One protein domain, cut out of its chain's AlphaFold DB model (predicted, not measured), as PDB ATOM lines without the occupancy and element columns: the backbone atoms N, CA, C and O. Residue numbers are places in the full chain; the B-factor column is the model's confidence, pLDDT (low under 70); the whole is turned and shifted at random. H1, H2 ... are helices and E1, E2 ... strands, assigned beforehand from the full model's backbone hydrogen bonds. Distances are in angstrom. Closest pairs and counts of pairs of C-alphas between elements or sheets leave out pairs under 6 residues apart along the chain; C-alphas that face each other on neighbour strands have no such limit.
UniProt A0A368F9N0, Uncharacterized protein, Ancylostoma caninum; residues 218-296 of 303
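AT A GLANCE: This is residues 218 to 296 of the 303 residues of an uncharacterized protein of Ancylostoma caninum (UniProt A0A368F9N0). A small, strongly twisted sheet of three strands curls round one helix, H1, and a long loop, residues 226 to 249, swings out between E1 and H1. The printed part has 79 residues, with E1, H1, E2 and E3 in turn; the sheet's order is E1, E3, E2, antiparallel, and the class is mixed. It is compact, radius of gyration of the C-alphas 12.6 A, and flat, spanning 37 by 34 by 17 A.

HOW THE PARTS SIT: E1, residues 218 to 225, and E3, residues 281 to 293, are antiparallel neighbours; N 219 and O 290 are within hydrogen-bond range, 2.9 A. H1, residues 250 to 262, with 8 of 9 O i to N i+4 pairs within range, is on one face, making two layers, helix and sheet; its closest C-alphas to E2, residues 266 to 271, are Ser 251 and Phe 269, 5.7 A. E2 and E3 form a hairpin, with N 270 and O 289 2.8 A apart. E1, H1 and E2 make a split strand-helix-strand unit, E3 between its same-way strands, with a right-handed crossover.

IN THESE COORDINATES: E1, 21.3 A long, begins at C-alpha 218 (29.583, -41.784, -1.305). H1 measures 18.6 A and E2 16.9 A. E3, 27.2 A, bends by 98 degrees at residue 284 and ends at C-alpha 293 (31.185, -50.310, 0.658).

THE WHOLE: The farthest C-alphas, Asp 278 and His 296, are 36.7 A apart. The printed part has no cut; the E1 to H1 link is long. Residues 237 to 238 have pLDDT under 70.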
ATOM      1  N   PHE A 218      29.454 -42.889  -2.252       95.38
ATOM      2  CA  PHE A 218      29.583 -41.784  -1.305       95.38
ATOM      3  C   PHE A 218      28.288 -40.979  -1.230       95.38
ATOM      4  O   PHE A 218      27.811 -40.465  -2.240       95.38
ATOM      5  N   ILE A 219      27.744 -40.826  -0.023       94.69
ATOM      6  CA  ILE A 219      26.566 -39.991   0.240       94.69
ATOM      7  C   ILE A 219      26.982 -38.831   1.132       94.69
ATOM      8  O   ILE A 219      27.393 -39.033   2.272       94.69
ATOM      9  N   ALA A 220      26.869 -37.611   0.617       94.94
ATOM     10  CA  ALA A 220      27.136 -36.396   1.374       94.94
ATOM     11  C   ALA A 220      25.837 -35.767   1.887       94.94
ATOM     12  O   ALA A 220      24.792 -35.839   1.242       94.94
ATOM     13  N   GLY A 221      25.909 -35.118   3.045       94.69
ATOM     14  CA  GLY A 221      24.763 -34.453   3.649       94.69
ATOM     15  C   GLY A 221      25.161 -33.523   4.785       94.69
ATOM     16  O   GLY A 221      26.341 -33.244   5.006       94.69
ATOM     17  N   ARG A 222      24.159 -33.038   5.519       96.62
ATOM     18  CA  ARG A 222      24.341 -32.313   6.779       96.62
ATOM     19  C   ARG A 222      23.462 -32.934   7.855       96.62
ATOM     20  O   ARG A 222      22.348 -33.351   7.555       96.62
ATOM     21  N   TYR A 223      23.958 -33.020   9.088       96.44
ATOM     22  CA  TYR A 223      23.162 -33.500  10.219       96.44
ATOM     23  C   TYR A 223      22.945 -32.400  11.257       96.44
ATOM     24  O   TYR A 223      23.856 -31.629  11.574       96.44
ATOM     25  N   CYS A 224      21.747 -32.388  11.838       96.81
ATOM     26  CA  CYS A 224      21.444 -31.637  13.048       96.81
ATOM     27  C   CYS A 224      21.417 -32.594  14.242       96.81
ATOM     28  O   CYS A 224      20.806 -33.662  14.198       96.81
ATOM     29  N   LYS A 225      22.082 -32.203  15.327       96.81
ATOM     30  CA  LYS A 225      22.142 -32.941  16.588       96.81
ATOM     31  C   LYS A 225      21.399 -32.138  17.648       96.81
ATOM     32  O   LYS A 225      21.914 -31.148  18.164       96.81
ATOM     33  N   PHE A 226      20.192 -32.580  17.990       96.06
ATOM     34  CA  PHE A 226      19.345 -31.911  18.985       96.06
ATOM     35  C   PHE A 226      19.583 -32.405  20.421       96.06
ATOM     36  O   PHE A 226      19.304 -31.676  21.372       96.06
ATOM     37  N   SER A 227      20.119 -33.619  20.581       95.81
ATOM     38  CA  SER A 227      20.423 -34.219  21.886       95.81
ATOM     39  C   SER A 227      21.755 -33.716  22.457       95.81
ATOM     40  O   SER A 227      22.721 -33.554  21.716       95.81
ATOM     41  N   ARG A 228      21.814 -33.531  23.782       95.44
ATOM     42  CA  ARG A 228      23.042 -33.250  24.556       95.44
ATOM     43  C   ARG A 228      23.659 -34.504  25.198       95.44
ATOM     44  O   ARG A 228      24.547 -34.405  26.030       95.44
ATOM     45  N   SER A 229      23.153 -35.685  24.859       92.81
ATOM     46  CA  SER A 229      23.636 -36.972  25.377       92.81
ATOM     47  C   SER A 229      23.998 -37.958  24.262       92.81
ATOM     48  O   SER A 229      24.234 -39.132  24.531       92.81
ATOM     49  N   LEU A 230      24.042 -37.492  23.007       93.00
ATOM     50  CA  LEU A 230      24.360 -38.308  21.837       93.00
ATOM     51  C   LEU A 230      25.776 -37.980  21.330       93.00
ATOM     52  O   LEU A 230      25.992 -36.866  20.853       93.00
ATOM     53  N   PRO A 231      26.752 -38.895  21.398       93.38
ATOM     54  CA  PRO A 231      28.078 -38.648  20.840       93.38
ATOM     55  C   PRO A 231      28.046 -38.626  19.301       93.38
ATOM     56  O   PRO A 231      27.142 -39.176  18.667       93.38
ATOM     57  N   GLN A 232      29.046 -37.994  18.679       94.06
ATOM     58  CA  GLN A 232      29.164 -37.974  17.216       94.06
ATOM     59  C   GLN A 232      29.510 -39.367  16.660       94.06
ATOM     60  O   GLN A 232      28.886 -39.818  15.702       94.06
ATOM     61  N   SER A 233      30.468 -40.050  17.291       91.06
ATOM     62  CA  SER A 233      30.908 -41.415  16.981       91.06
ATOM     63  C   SER A 233      30.811 -42.310  18.223       91.06
ATOM     64  O   SER A 233      30.796 -41.785  19.338       91.06
ATOM     65  N   PRO A 234      30.762 -43.647  18.086       86.62
ATOM     66  CA  PRO A 234      30.727 -44.541  19.238       86.62
ATOM     67  C   PRO A 234      31.977 -44.350  20.100       86.62
ATOM     68  O   PRO A 234      33.087 -44.383  19.573       86.62
ATOM     69  N   TRP A 235      31.832 -44.246  21.424       76.69
ATOM     70  CA  TRP A 235      32.999 -44.187  22.319       76.69
ATOM     71  C   TRP A 235      33.878 -45.430  22.228       76.69
ATOM     72  O   TRP A 235      35.095 -45.326  22.332       76.69
ATOM     73  N   SER A 236      33.280 -46.583  21.913       72.31
ATOM     74  CA  SER A 236      34.022 -47.821  21.656       72.31
ATOM     75  C   SER A 236      35.009 -47.756  20.479       72.31
ATOM     76  O   SER A 236      35.850 -48.645  20.341       72.31
ATOM     77  N   ALA A 237      34.902 -46.737  19.615       67.56
ATOM     78  CA  ALA A 237      35.866 -46.489  18.546       67.56
ATOM     79  C   ALA A 237      37.169 -45.857  19.069       67.56
ATOM     80  O   ALA A 237      38.222 -46.059  18.469       67.56
ATOM     81  N   GLU A 238      37.099 -45.119  20.180       66.94
ATOM     82  CA  GLU A 238      38.238 -44.456  20.827       66.94
ATOM     83  C   GLU A 238      38.773 -45.291  22.000       66.94
ATOM     84  O   GLU A 238      39.982 -45.470  22.128       66.94
ATOM     85  N   ASP A 239      37.879 -45.876  22.802       75.88
ATOM     86  CA  ASP A 239      38.208 -46.736  23.937       75.88
ATOM     87  C   ASP A 239      37.476 -48.079  23.834       75.88
ATOM     88  O   ASP A 239      36.269 -48.177  24.045       75.88
ATOM     89  N   LYS A 240      38.222 -49.153  23.558       74.50
ATOM     90  CA  LYS A 240      37.670 -50.510  23.412       74.50
ATOM     91  C   LYS A 240      37.040 -51.068  24.693       74.50
ATOM     92  O   LYS A 240      36.329 -52.067  24.607       74.50
ATOM     93  N   THR A 241      37.311 -50.467  25.851       76.56
ATOM     94  CA  THR A 241      36.734 -50.863  27.143       76.56
ATOM     95  C   THR A 241      35.408 -50.160  27.442       76.56
ATOM     96  O   THR A 241      34.657 -50.616  28.306       76.56
ATOM     97  N   ALA A 242      35.075 -49.098  26.698       73.94
ATOM     98  CA  ALA A 242      33.824 -48.375  26.862       73.94
ATOM     99  C   ALA A 242      32.615 -49.234  26.434       73.94
ATOM    100  O   ALA A 242      32.691 -49.958  25.430       73.94
ATOM    101  N   PRO A 243      31.466 -49.132  27.132       72.44
ATOM    102  CA  PRO A 243      30.261 -49.864  26.764       72.44
ATOM    103  C   PRO A 243      29.845 -49.551  25.325       72.44
ATOM    104  O   PRO A 243      29.594 -48.398  24.964       72.44
ATOM    105  N   LYS A 244      29.735 -50.588  24.490       76.12
ATOM    106  CA  LYS A 244      29.081 -50.467  23.186       76.12
ATOM    107  C   LYS A 244      27.588 -50.323  23.416       76.12
ATOM    108  O   LYS A 244      26.941 -51.271  23.848       76.12
ATOM    109  N   VAL A 245      27.057 -49.146  23.110       82.12
ATOM    110  CA  VAL A 245      25.615 -48.901  23.060       82.12
ATOM    111  C   VAL A 245      25.235 -48.757  21.584       82.12
ATOM    112  O   VAL A 245      25.430 -47.676  21.028       82.12
ATOM    113  N   PRO A 246      24.769 -49.835  20.923       81.06
ATOM    114  CA  PRO A 246      24.503 -49.823  19.488       81.06
ATOM    115  C   PRO A 246      23.491 -48.748  19.099       81.06
ATOM    116  O   PRO A 246      22.466 -48.573  19.762       81.06
ATOM    117  N   GLY A 247      23.769 -48.030  18.013       84.25
ATOM    118  CA  GLY A 247      22.866 -46.998  17.498       84.25
ATOM    119  C   GLY A 247      22.796 -45.734  18.364       84.25
ATOM    120  O   GLY A 247      21.901 -44.902  18.159       84.25
ATOM    121  N   ASN A 248      23.720 -45.567  19.317       90.19
ATOM    122  CA  ASN A 248      23.805 -44.411  20.207       90.19
ATOM    123  C   ASN A 248      24.925 -43.444  19.802       90.19
ATOM    124  O   ASN A 248      25.661 -42.931  20.639       90.19
ATOM    125  N   SER A 249      25.044 -43.166  18.508       93.75
ATOM    126  CA  SER A 249      25.870 -42.082  17.980       93.75
ATOM    127  C   SER A 249      25.238 -41.489  16.726       93.75
ATOM    128  O   SER A 249      24.412 -42.134  16.074       93.75
ATOM    129  N   VAL A 250      25.612 -40.256  16.375       95.12
ATOM    130  CA  VAL A 250      25.198 -39.649  15.097       95.12
ATOM    131  C   VAL A 250      25.630 -40.540  13.932       95.12
ATOM    132  O   VAL A 250      24.810 -40.851  13.071       95.12
ATOM    133  N   SER A 251      26.886 -40.998  13.932       95.19
ATOM    134  CA  SER A 251      27.426 -41.817  12.849       95.19
ATOM    135  C   SER A 251      26.672 -43.130  12.672       95.19
ATOM    136  O   SER A 251      26.343 -43.462  11.545       95.19
ATOM    137  N   GLU A 252      26.352 -43.864  13.745       94.19
ATOM    138  CA  GLU A 252      25.603 -45.127  13.619       94.19
ATOM    139  C   GLU A 252      24.175 -44.879  13.130       94.19
ATOM    140  O   GLU A 252      23.694 -45.588  12.254       94.19
ATOM    141  N   LYS A 253      23.504 -43.840  13.645       94.50
ATOM    142  CA  LYS A 253      22.140 -43.505  13.212       94.50
ATOM    143  C   LYS A 253      22.073 -43.184  11.722       94.50
ATOM    144  O   LYS A 253      21.105 -43.557  11.073       94.50
ATOM    145  N   VAL A 254      23.085 -42.506  11.184       94.38
ATOM    146  CA  VAL A 254      23.159 -42.187   9.753       94.38
ATOM    147  C   VAL A 254      23.615 -43.406   8.940       94.38
ATOM    148  O   VAL A 254      22.944 -43.785   7.980       94.38
ATOM    149  N   CYS A 255      24.727 -44.038   9.323       95.44
ATOM    150  CA  CYS A 255      25.331 -45.137   8.572       95.44
ATOM    151  C   CYS A 255      24.444 -46.374   8.504       95.44
ATOM    152  O   CYS A 255      24.322 -46.935   7.423       95.44
ATOM    153  N   GLU A 256      23.810 -46.801   9.600       93.75
ATOM    154  CA  GLU A 256      23.013 -48.038   9.600       93.75
ATOM    155  C   GLU A 256      21.790 -47.924   8.683       93.75
ATOM    156  O   GLU A 256      21.485 -48.850   7.932       93.75
ATOM    157  N   LEU A 257      21.139 -46.754   8.652       92.06
ATOM    158  CA  LEU A 257      20.030 -46.492   7.731       92.06
ATOM    159  C   LEU A 257      20.480 -46.586   6.269       92.06
ATOM    160  O   LEU A 257      19.824 -47.236   5.453       92.06
ATOM    161  N   MET A 258      21.611 -45.961   5.937       93.06
ATOM    162  CA  MET A 258      22.163 -45.995   4.583       93.06
ATOM    163  C   MET A 258      22.654 -47.399   4.208       93.06
ATOM    164  O   MET A 258      22.367 -47.887   3.120       93.06
ATOM    165  N   LYS A 259      23.329 -48.094   5.123       95.06
ATOM    166  CA  LYS A 259      23.831 -49.451   4.917       95.06
ATOM    167  C   LYS A 259      22.701 -50.416   4.570       95.06
ATOM    168  O   LYS A 259      22.799 -51.116   3.566       95.06
ATOM    169  N   VAL A 260      21.606 -50.396   5.336       93.94
ATOM    170  CA  VAL A 260      20.415 -51.216   5.059       93.94
ATOM    171  C   VAL A 260      19.777 -50.827   3.725       93.94
ATOM    172  O   VAL A 260      19.448 -51.702   2.929       93.94
ATOM    173  N   LYS A 261      19.634 -49.525   3.441       93.25
ATOM    174  CA  LYS A 261      18.982 -49.034   2.216       93.25
ATOM    175  C   LYS A 261      19.718 -49.434   0.932       93.25
ATOM    176  O   LYS A 261      19.059 -49.771  -0.048       93.25
ATOM    177  N   PHE A 262      21.048 -49.384   0.933       95.19
ATOM    178  CA  PHE A 262      21.890 -49.698  -0.231       95.19
ATOM    179  C   PHE A 262      22.380 -51.156  -0.237       95.19
ATOM    180  O   PHE A 262      23.072 -51.577  -1.167       95.19
ATOM    181  N   GLY A 263      22.049 -51.930   0.803       95.88
ATOM    182  CA  GLY A 263      22.566 -53.282   1.007       95.88
ATOM    183  C   GLY A 263      24.089 -53.319   1.130       95.88
ATOM    184  O   GLY A 263      24.705 -54.256   0.653       95.88
ATOM    185  N   ALA A 264      24.714 -52.282   1.690       97.00
ATOM    186  CA  ALA A 264      26.167 -52.192   1.789       97.00
ATOM    187  C   ALA A 264      26.724 -53.178   2.831       97.00
ATOM    188  O   ALA A 264      26.111 -53.418   3.876       97.00
ATOM    189  N   SER A 265      27.921 -53.713   2.594       96.38
ATOM    190  CA  SER A 265      28.586 -54.600   3.559       96.38
ATOM    191  C   SER A 265      29.133 -53.830   4.763       96.38
ATOM    192  O   SER A 265      29.138 -54.334   5.889       96.38
ATOM    193  N   ASP A 266      29.564 -52.590   4.535       95.75
ATOM    194  CA  ASP A 266      30.190 -51.718   5.524       95.75
ATOM    195  C   ASP A 266      29.900 -50.239   5.215       95.75
ATOM    196  O   ASP A 266      29.555 -49.888   4.084       95.75
ATOM    197  N   ALA A 267      30.018 -49.380   6.227       95.88
ATOM    198  CA  ALA A 267      29.756 -47.951   6.115       95.88
ATOM    199  C   ALA A 267      30.718 -47.141   6.993       95.88
ATOM    200  O   ALA A 267      30.828 -47.371   8.198       95.88
ATOM    201  N   ARG A 268      31.373 -46.136   6.409       95.62
ATOM    202  CA  ARG A 268      32.297 -45.244   7.116       95.62
ATOM    203  C   ARG A 268      31.784 -43.812   7.109       95.62
ATOM    204  O   ARG A 268      31.629 -43.199   6.058       95.62
ATOM    205  N   PHE A 269      31.586 -43.264   8.304       96.38
ATOM    206  CA  PHE A 269      31.178 -41.878   8.512       96.38
ATOM    207  C   PHE A 269      32.391 -40.946   8.590       96.38
ATOM    208  O   PHE A 269      33.333 -41.205   9.341       96.38
ATOM    209  N   VAL A 270      32.345 -39.836   7.861       96.25
ATOM    210  CA  VAL A 270      33.349 -38.767   7.900       96.25
ATOM    211  C   VAL A 270      32.625 -37.431   8.024       96.25
ATOM    212  O   VAL A 270      31.862 -37.057   7.141       96.25
ATOM    213  N   ALA A 271      32.858 -36.691   9.106       95.88
ATOM    214  CA  ALA A 271      32.281 -35.361   9.305       95.88
ATOM    215  C   ALA A 271      33.323 -34.250   9.156       95.88
ATOM    216  O   ALA A 271      34.502 -34.429   9.465       95.88
ATOM    217  N   SER A 272      32.867 -33.067   8.737       95.56
ATOM    218  CA  SER A 272      33.672 -31.846   8.721       95.56
ATOM    219  C   SER A 272      33.777 -31.270  10.137       95.56
ATOM    220  O   SER A 272      33.061 -30.333  10.507       95.56
ATOM    221  N   GLY A 273      34.650 -31.865  10.947       92.50
ATOM    222  CA  GLY A 273      34.876 -31.523  12.352       92.50
ATOM    223  C   GLY A 273      34.013 -32.325  13.329       92.50
ATOM    224  O   GLY A 273      33.258 -33.214  12.936       92.50
ATOM    225  N   ARG A 274      34.131 -31.994  14.618       92.69
ATOM    226  CA  ARG A 274      33.496 -32.703  15.736       92.69
ATOM    227  C   ARG A 274      32.904 -31.721  16.740       92.69
ATOM    228  O   ARG A 274      33.419 -30.619  16.905       92.69
ATOM    229  N   GLU A 275      31.808 -32.120  17.370       93.44
ATOM    230  CA  GLU A 275      31.224 -31.461  18.537       93.44
ATOM    231  C   GLU A 275      31.324 -32.351  19.774       93.44
ATOM    232  O   GLU A 275      31.319 -33.581  19.662       93.44
ATOM    233  N   ASP A 276      31.361 -31.719  20.945       92.94
ATOM    234  CA  ASP A 276      31.332 -32.422  22.224       92.94
ATOM    235  C   ASP A 276      29.976 -33.100  22.468       92.94
ATOM    236  O   ASP A 276      28.958 -32.810  21.822       92.94
ATOM    237  N   LEU A 277      29.956 -34.038  23.419       91.19
ATOM    238  CA  LEU A 277      28.775 -34.835  23.758       91.19
ATOM    239  C   LEU A 277      27.556 -33.957  24.074       91.19
ATOM    240  O   LEU A 277      26.463 -34.214  23.565       91.19
ATOM    241  N   ASP A 278      27.762 -32.909  24.861       94.31
ATOM    242  CA  ASP A 278      26.736 -32.009  25.381       94.31
ATOM    243  C   ASP A 278      26.451 -30.798  24.481       94.31
ATOM    244  O   ASP A 278      25.554 -29.997  24.778       94.31
ATOM    245  N   VAL A 279      27.139 -30.692  23.341       96.38
ATOM    246  CA  VAL A 279      26.942 -29.647  22.333       96.38
ATOM    247  C   VAL A 279      25.913 -30.087  21.288       96.38
ATOM    248  O   VAL A 279      25.968 -31.190  20.744       96.38
ATOM    249  N   ARG A 280      24.961 -29.193  20.989       96.38
ATOM    250  CA  ARG A 280      23.963 -29.369  19.921       96.38
ATOM    251  C   ARG A 280      24.484 -28.803  18.600       96.38
ATOM    252  O   ARG A 280      25.112 -27.749  18.601       96.38
ATOM    253  N   MET A 281      24.129 -29.445  17.488       96.94
ATOM    254  CA  MET A 281      24.365 -28.942  16.128       96.94
ATOM    255  C   MET A 281      23.031 -28.536  15.507       96.94
ATOM    256  O   MET A 281      22.190 -29.394  15.251       96.94
ATOM    257  N   LEU A 282      22.827 -27.234  15.316       95.62
ATOM    258  CA  LEU A 282      21.579 -26.633  14.826       95.62
ATOM    259  C   LEU A 282      21.824 -25.898  13.492       95.62
ATOM    260  O   LEU A 282      22.873 -26.075  12.871       95.62
ATOM    261  N   GLY A 283      20.875 -25.055  13.070       96.62
ATOM    262  CA  GLY A 283      20.950 -24.326  11.802       96.62
ATOM    263  C   GLY A 283      20.934 -25.292  10.620       96.62
ATOM    264  O   GLY A 283      20.173 -26.259  10.636       96.62
ATOM    265  N   ASP A 284      21.819 -25.071   9.651       96.12
ATOM    266  CA  ASP A 284      21.962 -25.945   8.478       96.12
ATOM    267  C   ASP A 284      22.628 -27.295   8.804       96.12
ATOM    268  O   ASP A 284      22.683 -28.186   7.957       96.12
ATOM    269  N   GLY A 285      23.141 -27.465  10.028       96.50
ATOM    270  CA  GLY A 285      23.794 -28.686  10.484       96.50
ATOM    271  C   GLY A 285      25.260 -28.820  10.058       96.50
ATOM    272  O   GLY A 285      25.825 -27.989   9.342       96.50
ATOM    273  N   ARG A 286      25.910 -29.893  10.525       96.88
ATOM    274  CA  ARG A 286      27.319 -30.185  10.218       96.88
ATOM    275  C   ARG A 286      27.435 -31.011   8.931       96.88
ATOM    276  O   ARG A 286      26.797 -32.064   8.861       96.88
ATOM    277  N   PRO A 287      28.276 -30.611   7.957       97.81
ATOM    278  CA  PRO A 287      28.565 -31.424   6.779       97.81
ATOM    279  C   PRO A 287      29.194 -32.772   7.129       97.81
ATOM    280  O   PRO A 287      30.091 -32.848   7.975       97.81
ATOM    281  N   PHE A 288      28.759 -33.818   6.437       97.06
ATOM    282  CA  PHE A 288      29.327 -35.156   6.525       97.06
ATOM    283  C   PHE A 288      29.297 -35.874   5.172       97.06
ATOM    284  O   PHE A 288      28.624 -35.459   4.227       97.06
ATOM    285  N   THR A 289      30.024 -36.981   5.094       97.44
ATOM    286  CA  THR A 289      29.991 -37.955   4.009       97.44
ATOM    287  C   THR A 289      29.985 -39.360   4.599       97.44
ATOM    288  O   THR A 289      30.650 -39.622   5.602       97.44
ATOM    289  N   VAL A 290      29.224 -40.259   3.986       96.94
ATOM    290  CA  VAL A 290      29.229 -41.691   4.277       96.94
ATOM    291  C   VAL A 290      29.782 -42.425   3.066       96.94
ATOM    292  O   VAL A 290      29.231 -42.311   1.976       96.94
ATOM    293  N   GLU A 291      30.868 -43.161   3.267       97.75
ATOM    294  CA  GLU A 291      31.411 -44.136   2.318       97.75
ATOM    295  C   GLU A 291      30.714 -45.475   2.576       97.75
ATOM    296  O   GLU A 291      30.936 -46.102   3.612       97.75
ATOM    297  N   LEU A 292      29.852 -45.900   1.659       97.50
ATOM    298  CA  LEU A 292      29.192 -47.202   1.679       97.50
ATOM    299  C   LEU A 292      29.982 -48.172   0.810       97.50
ATOM    300  O   LEU A 292      30.232 -47.894  -0.360       97.50
ATOM    301  N   ARG A 293      30.370 -49.317   1.366       97.56
ATOM    302  CA  ARG A 293      31.185 -50.310   0.658       97.56
ATOM    303  C   ARG A 293      30.334 -51.439   0.119       97.56
ATOM    304  O   ARG A 293      29.444 -51.927   0.817       97.56
ATOM    305  N   ASN A 294      30.663 -51.871  -1.097       97.31
ATOM    306  CA  ASN A 294      30.037 -53.000  -1.766       97.31
ATOM    307  C   ASN A 294      28.497 -52.923  -1.760       97.31
ATOM    308  O   ASN A 294      27.812 -53.813  -1.258       97.31
ATOM    309  N   CYS A 295      27.946 -51.808  -2.243       97.31
ATOM    310  CA  CYS A 295      26.499 -51.614  -2.305       97.31
ATOM    311  C   CYS A 295      25.854 -52.579  -3.302       97.31
ATOM    312  O   CYS A 295      26.275 -52.654  -4.452       97.31
ATOM    313  N   HIS A 296      24.765 -53.232  -2.907       96.69
ATOM    314  CA  HIS A 296      23.976 -54.088  -3.795       96.69
ATOM    315  C   HIS A 296      22.968 -53.294  -4.633       96.69
ATOM    316  O   HIS A 296      22.666 -53.680  -5.764       96.69
TER     317      HIS A 296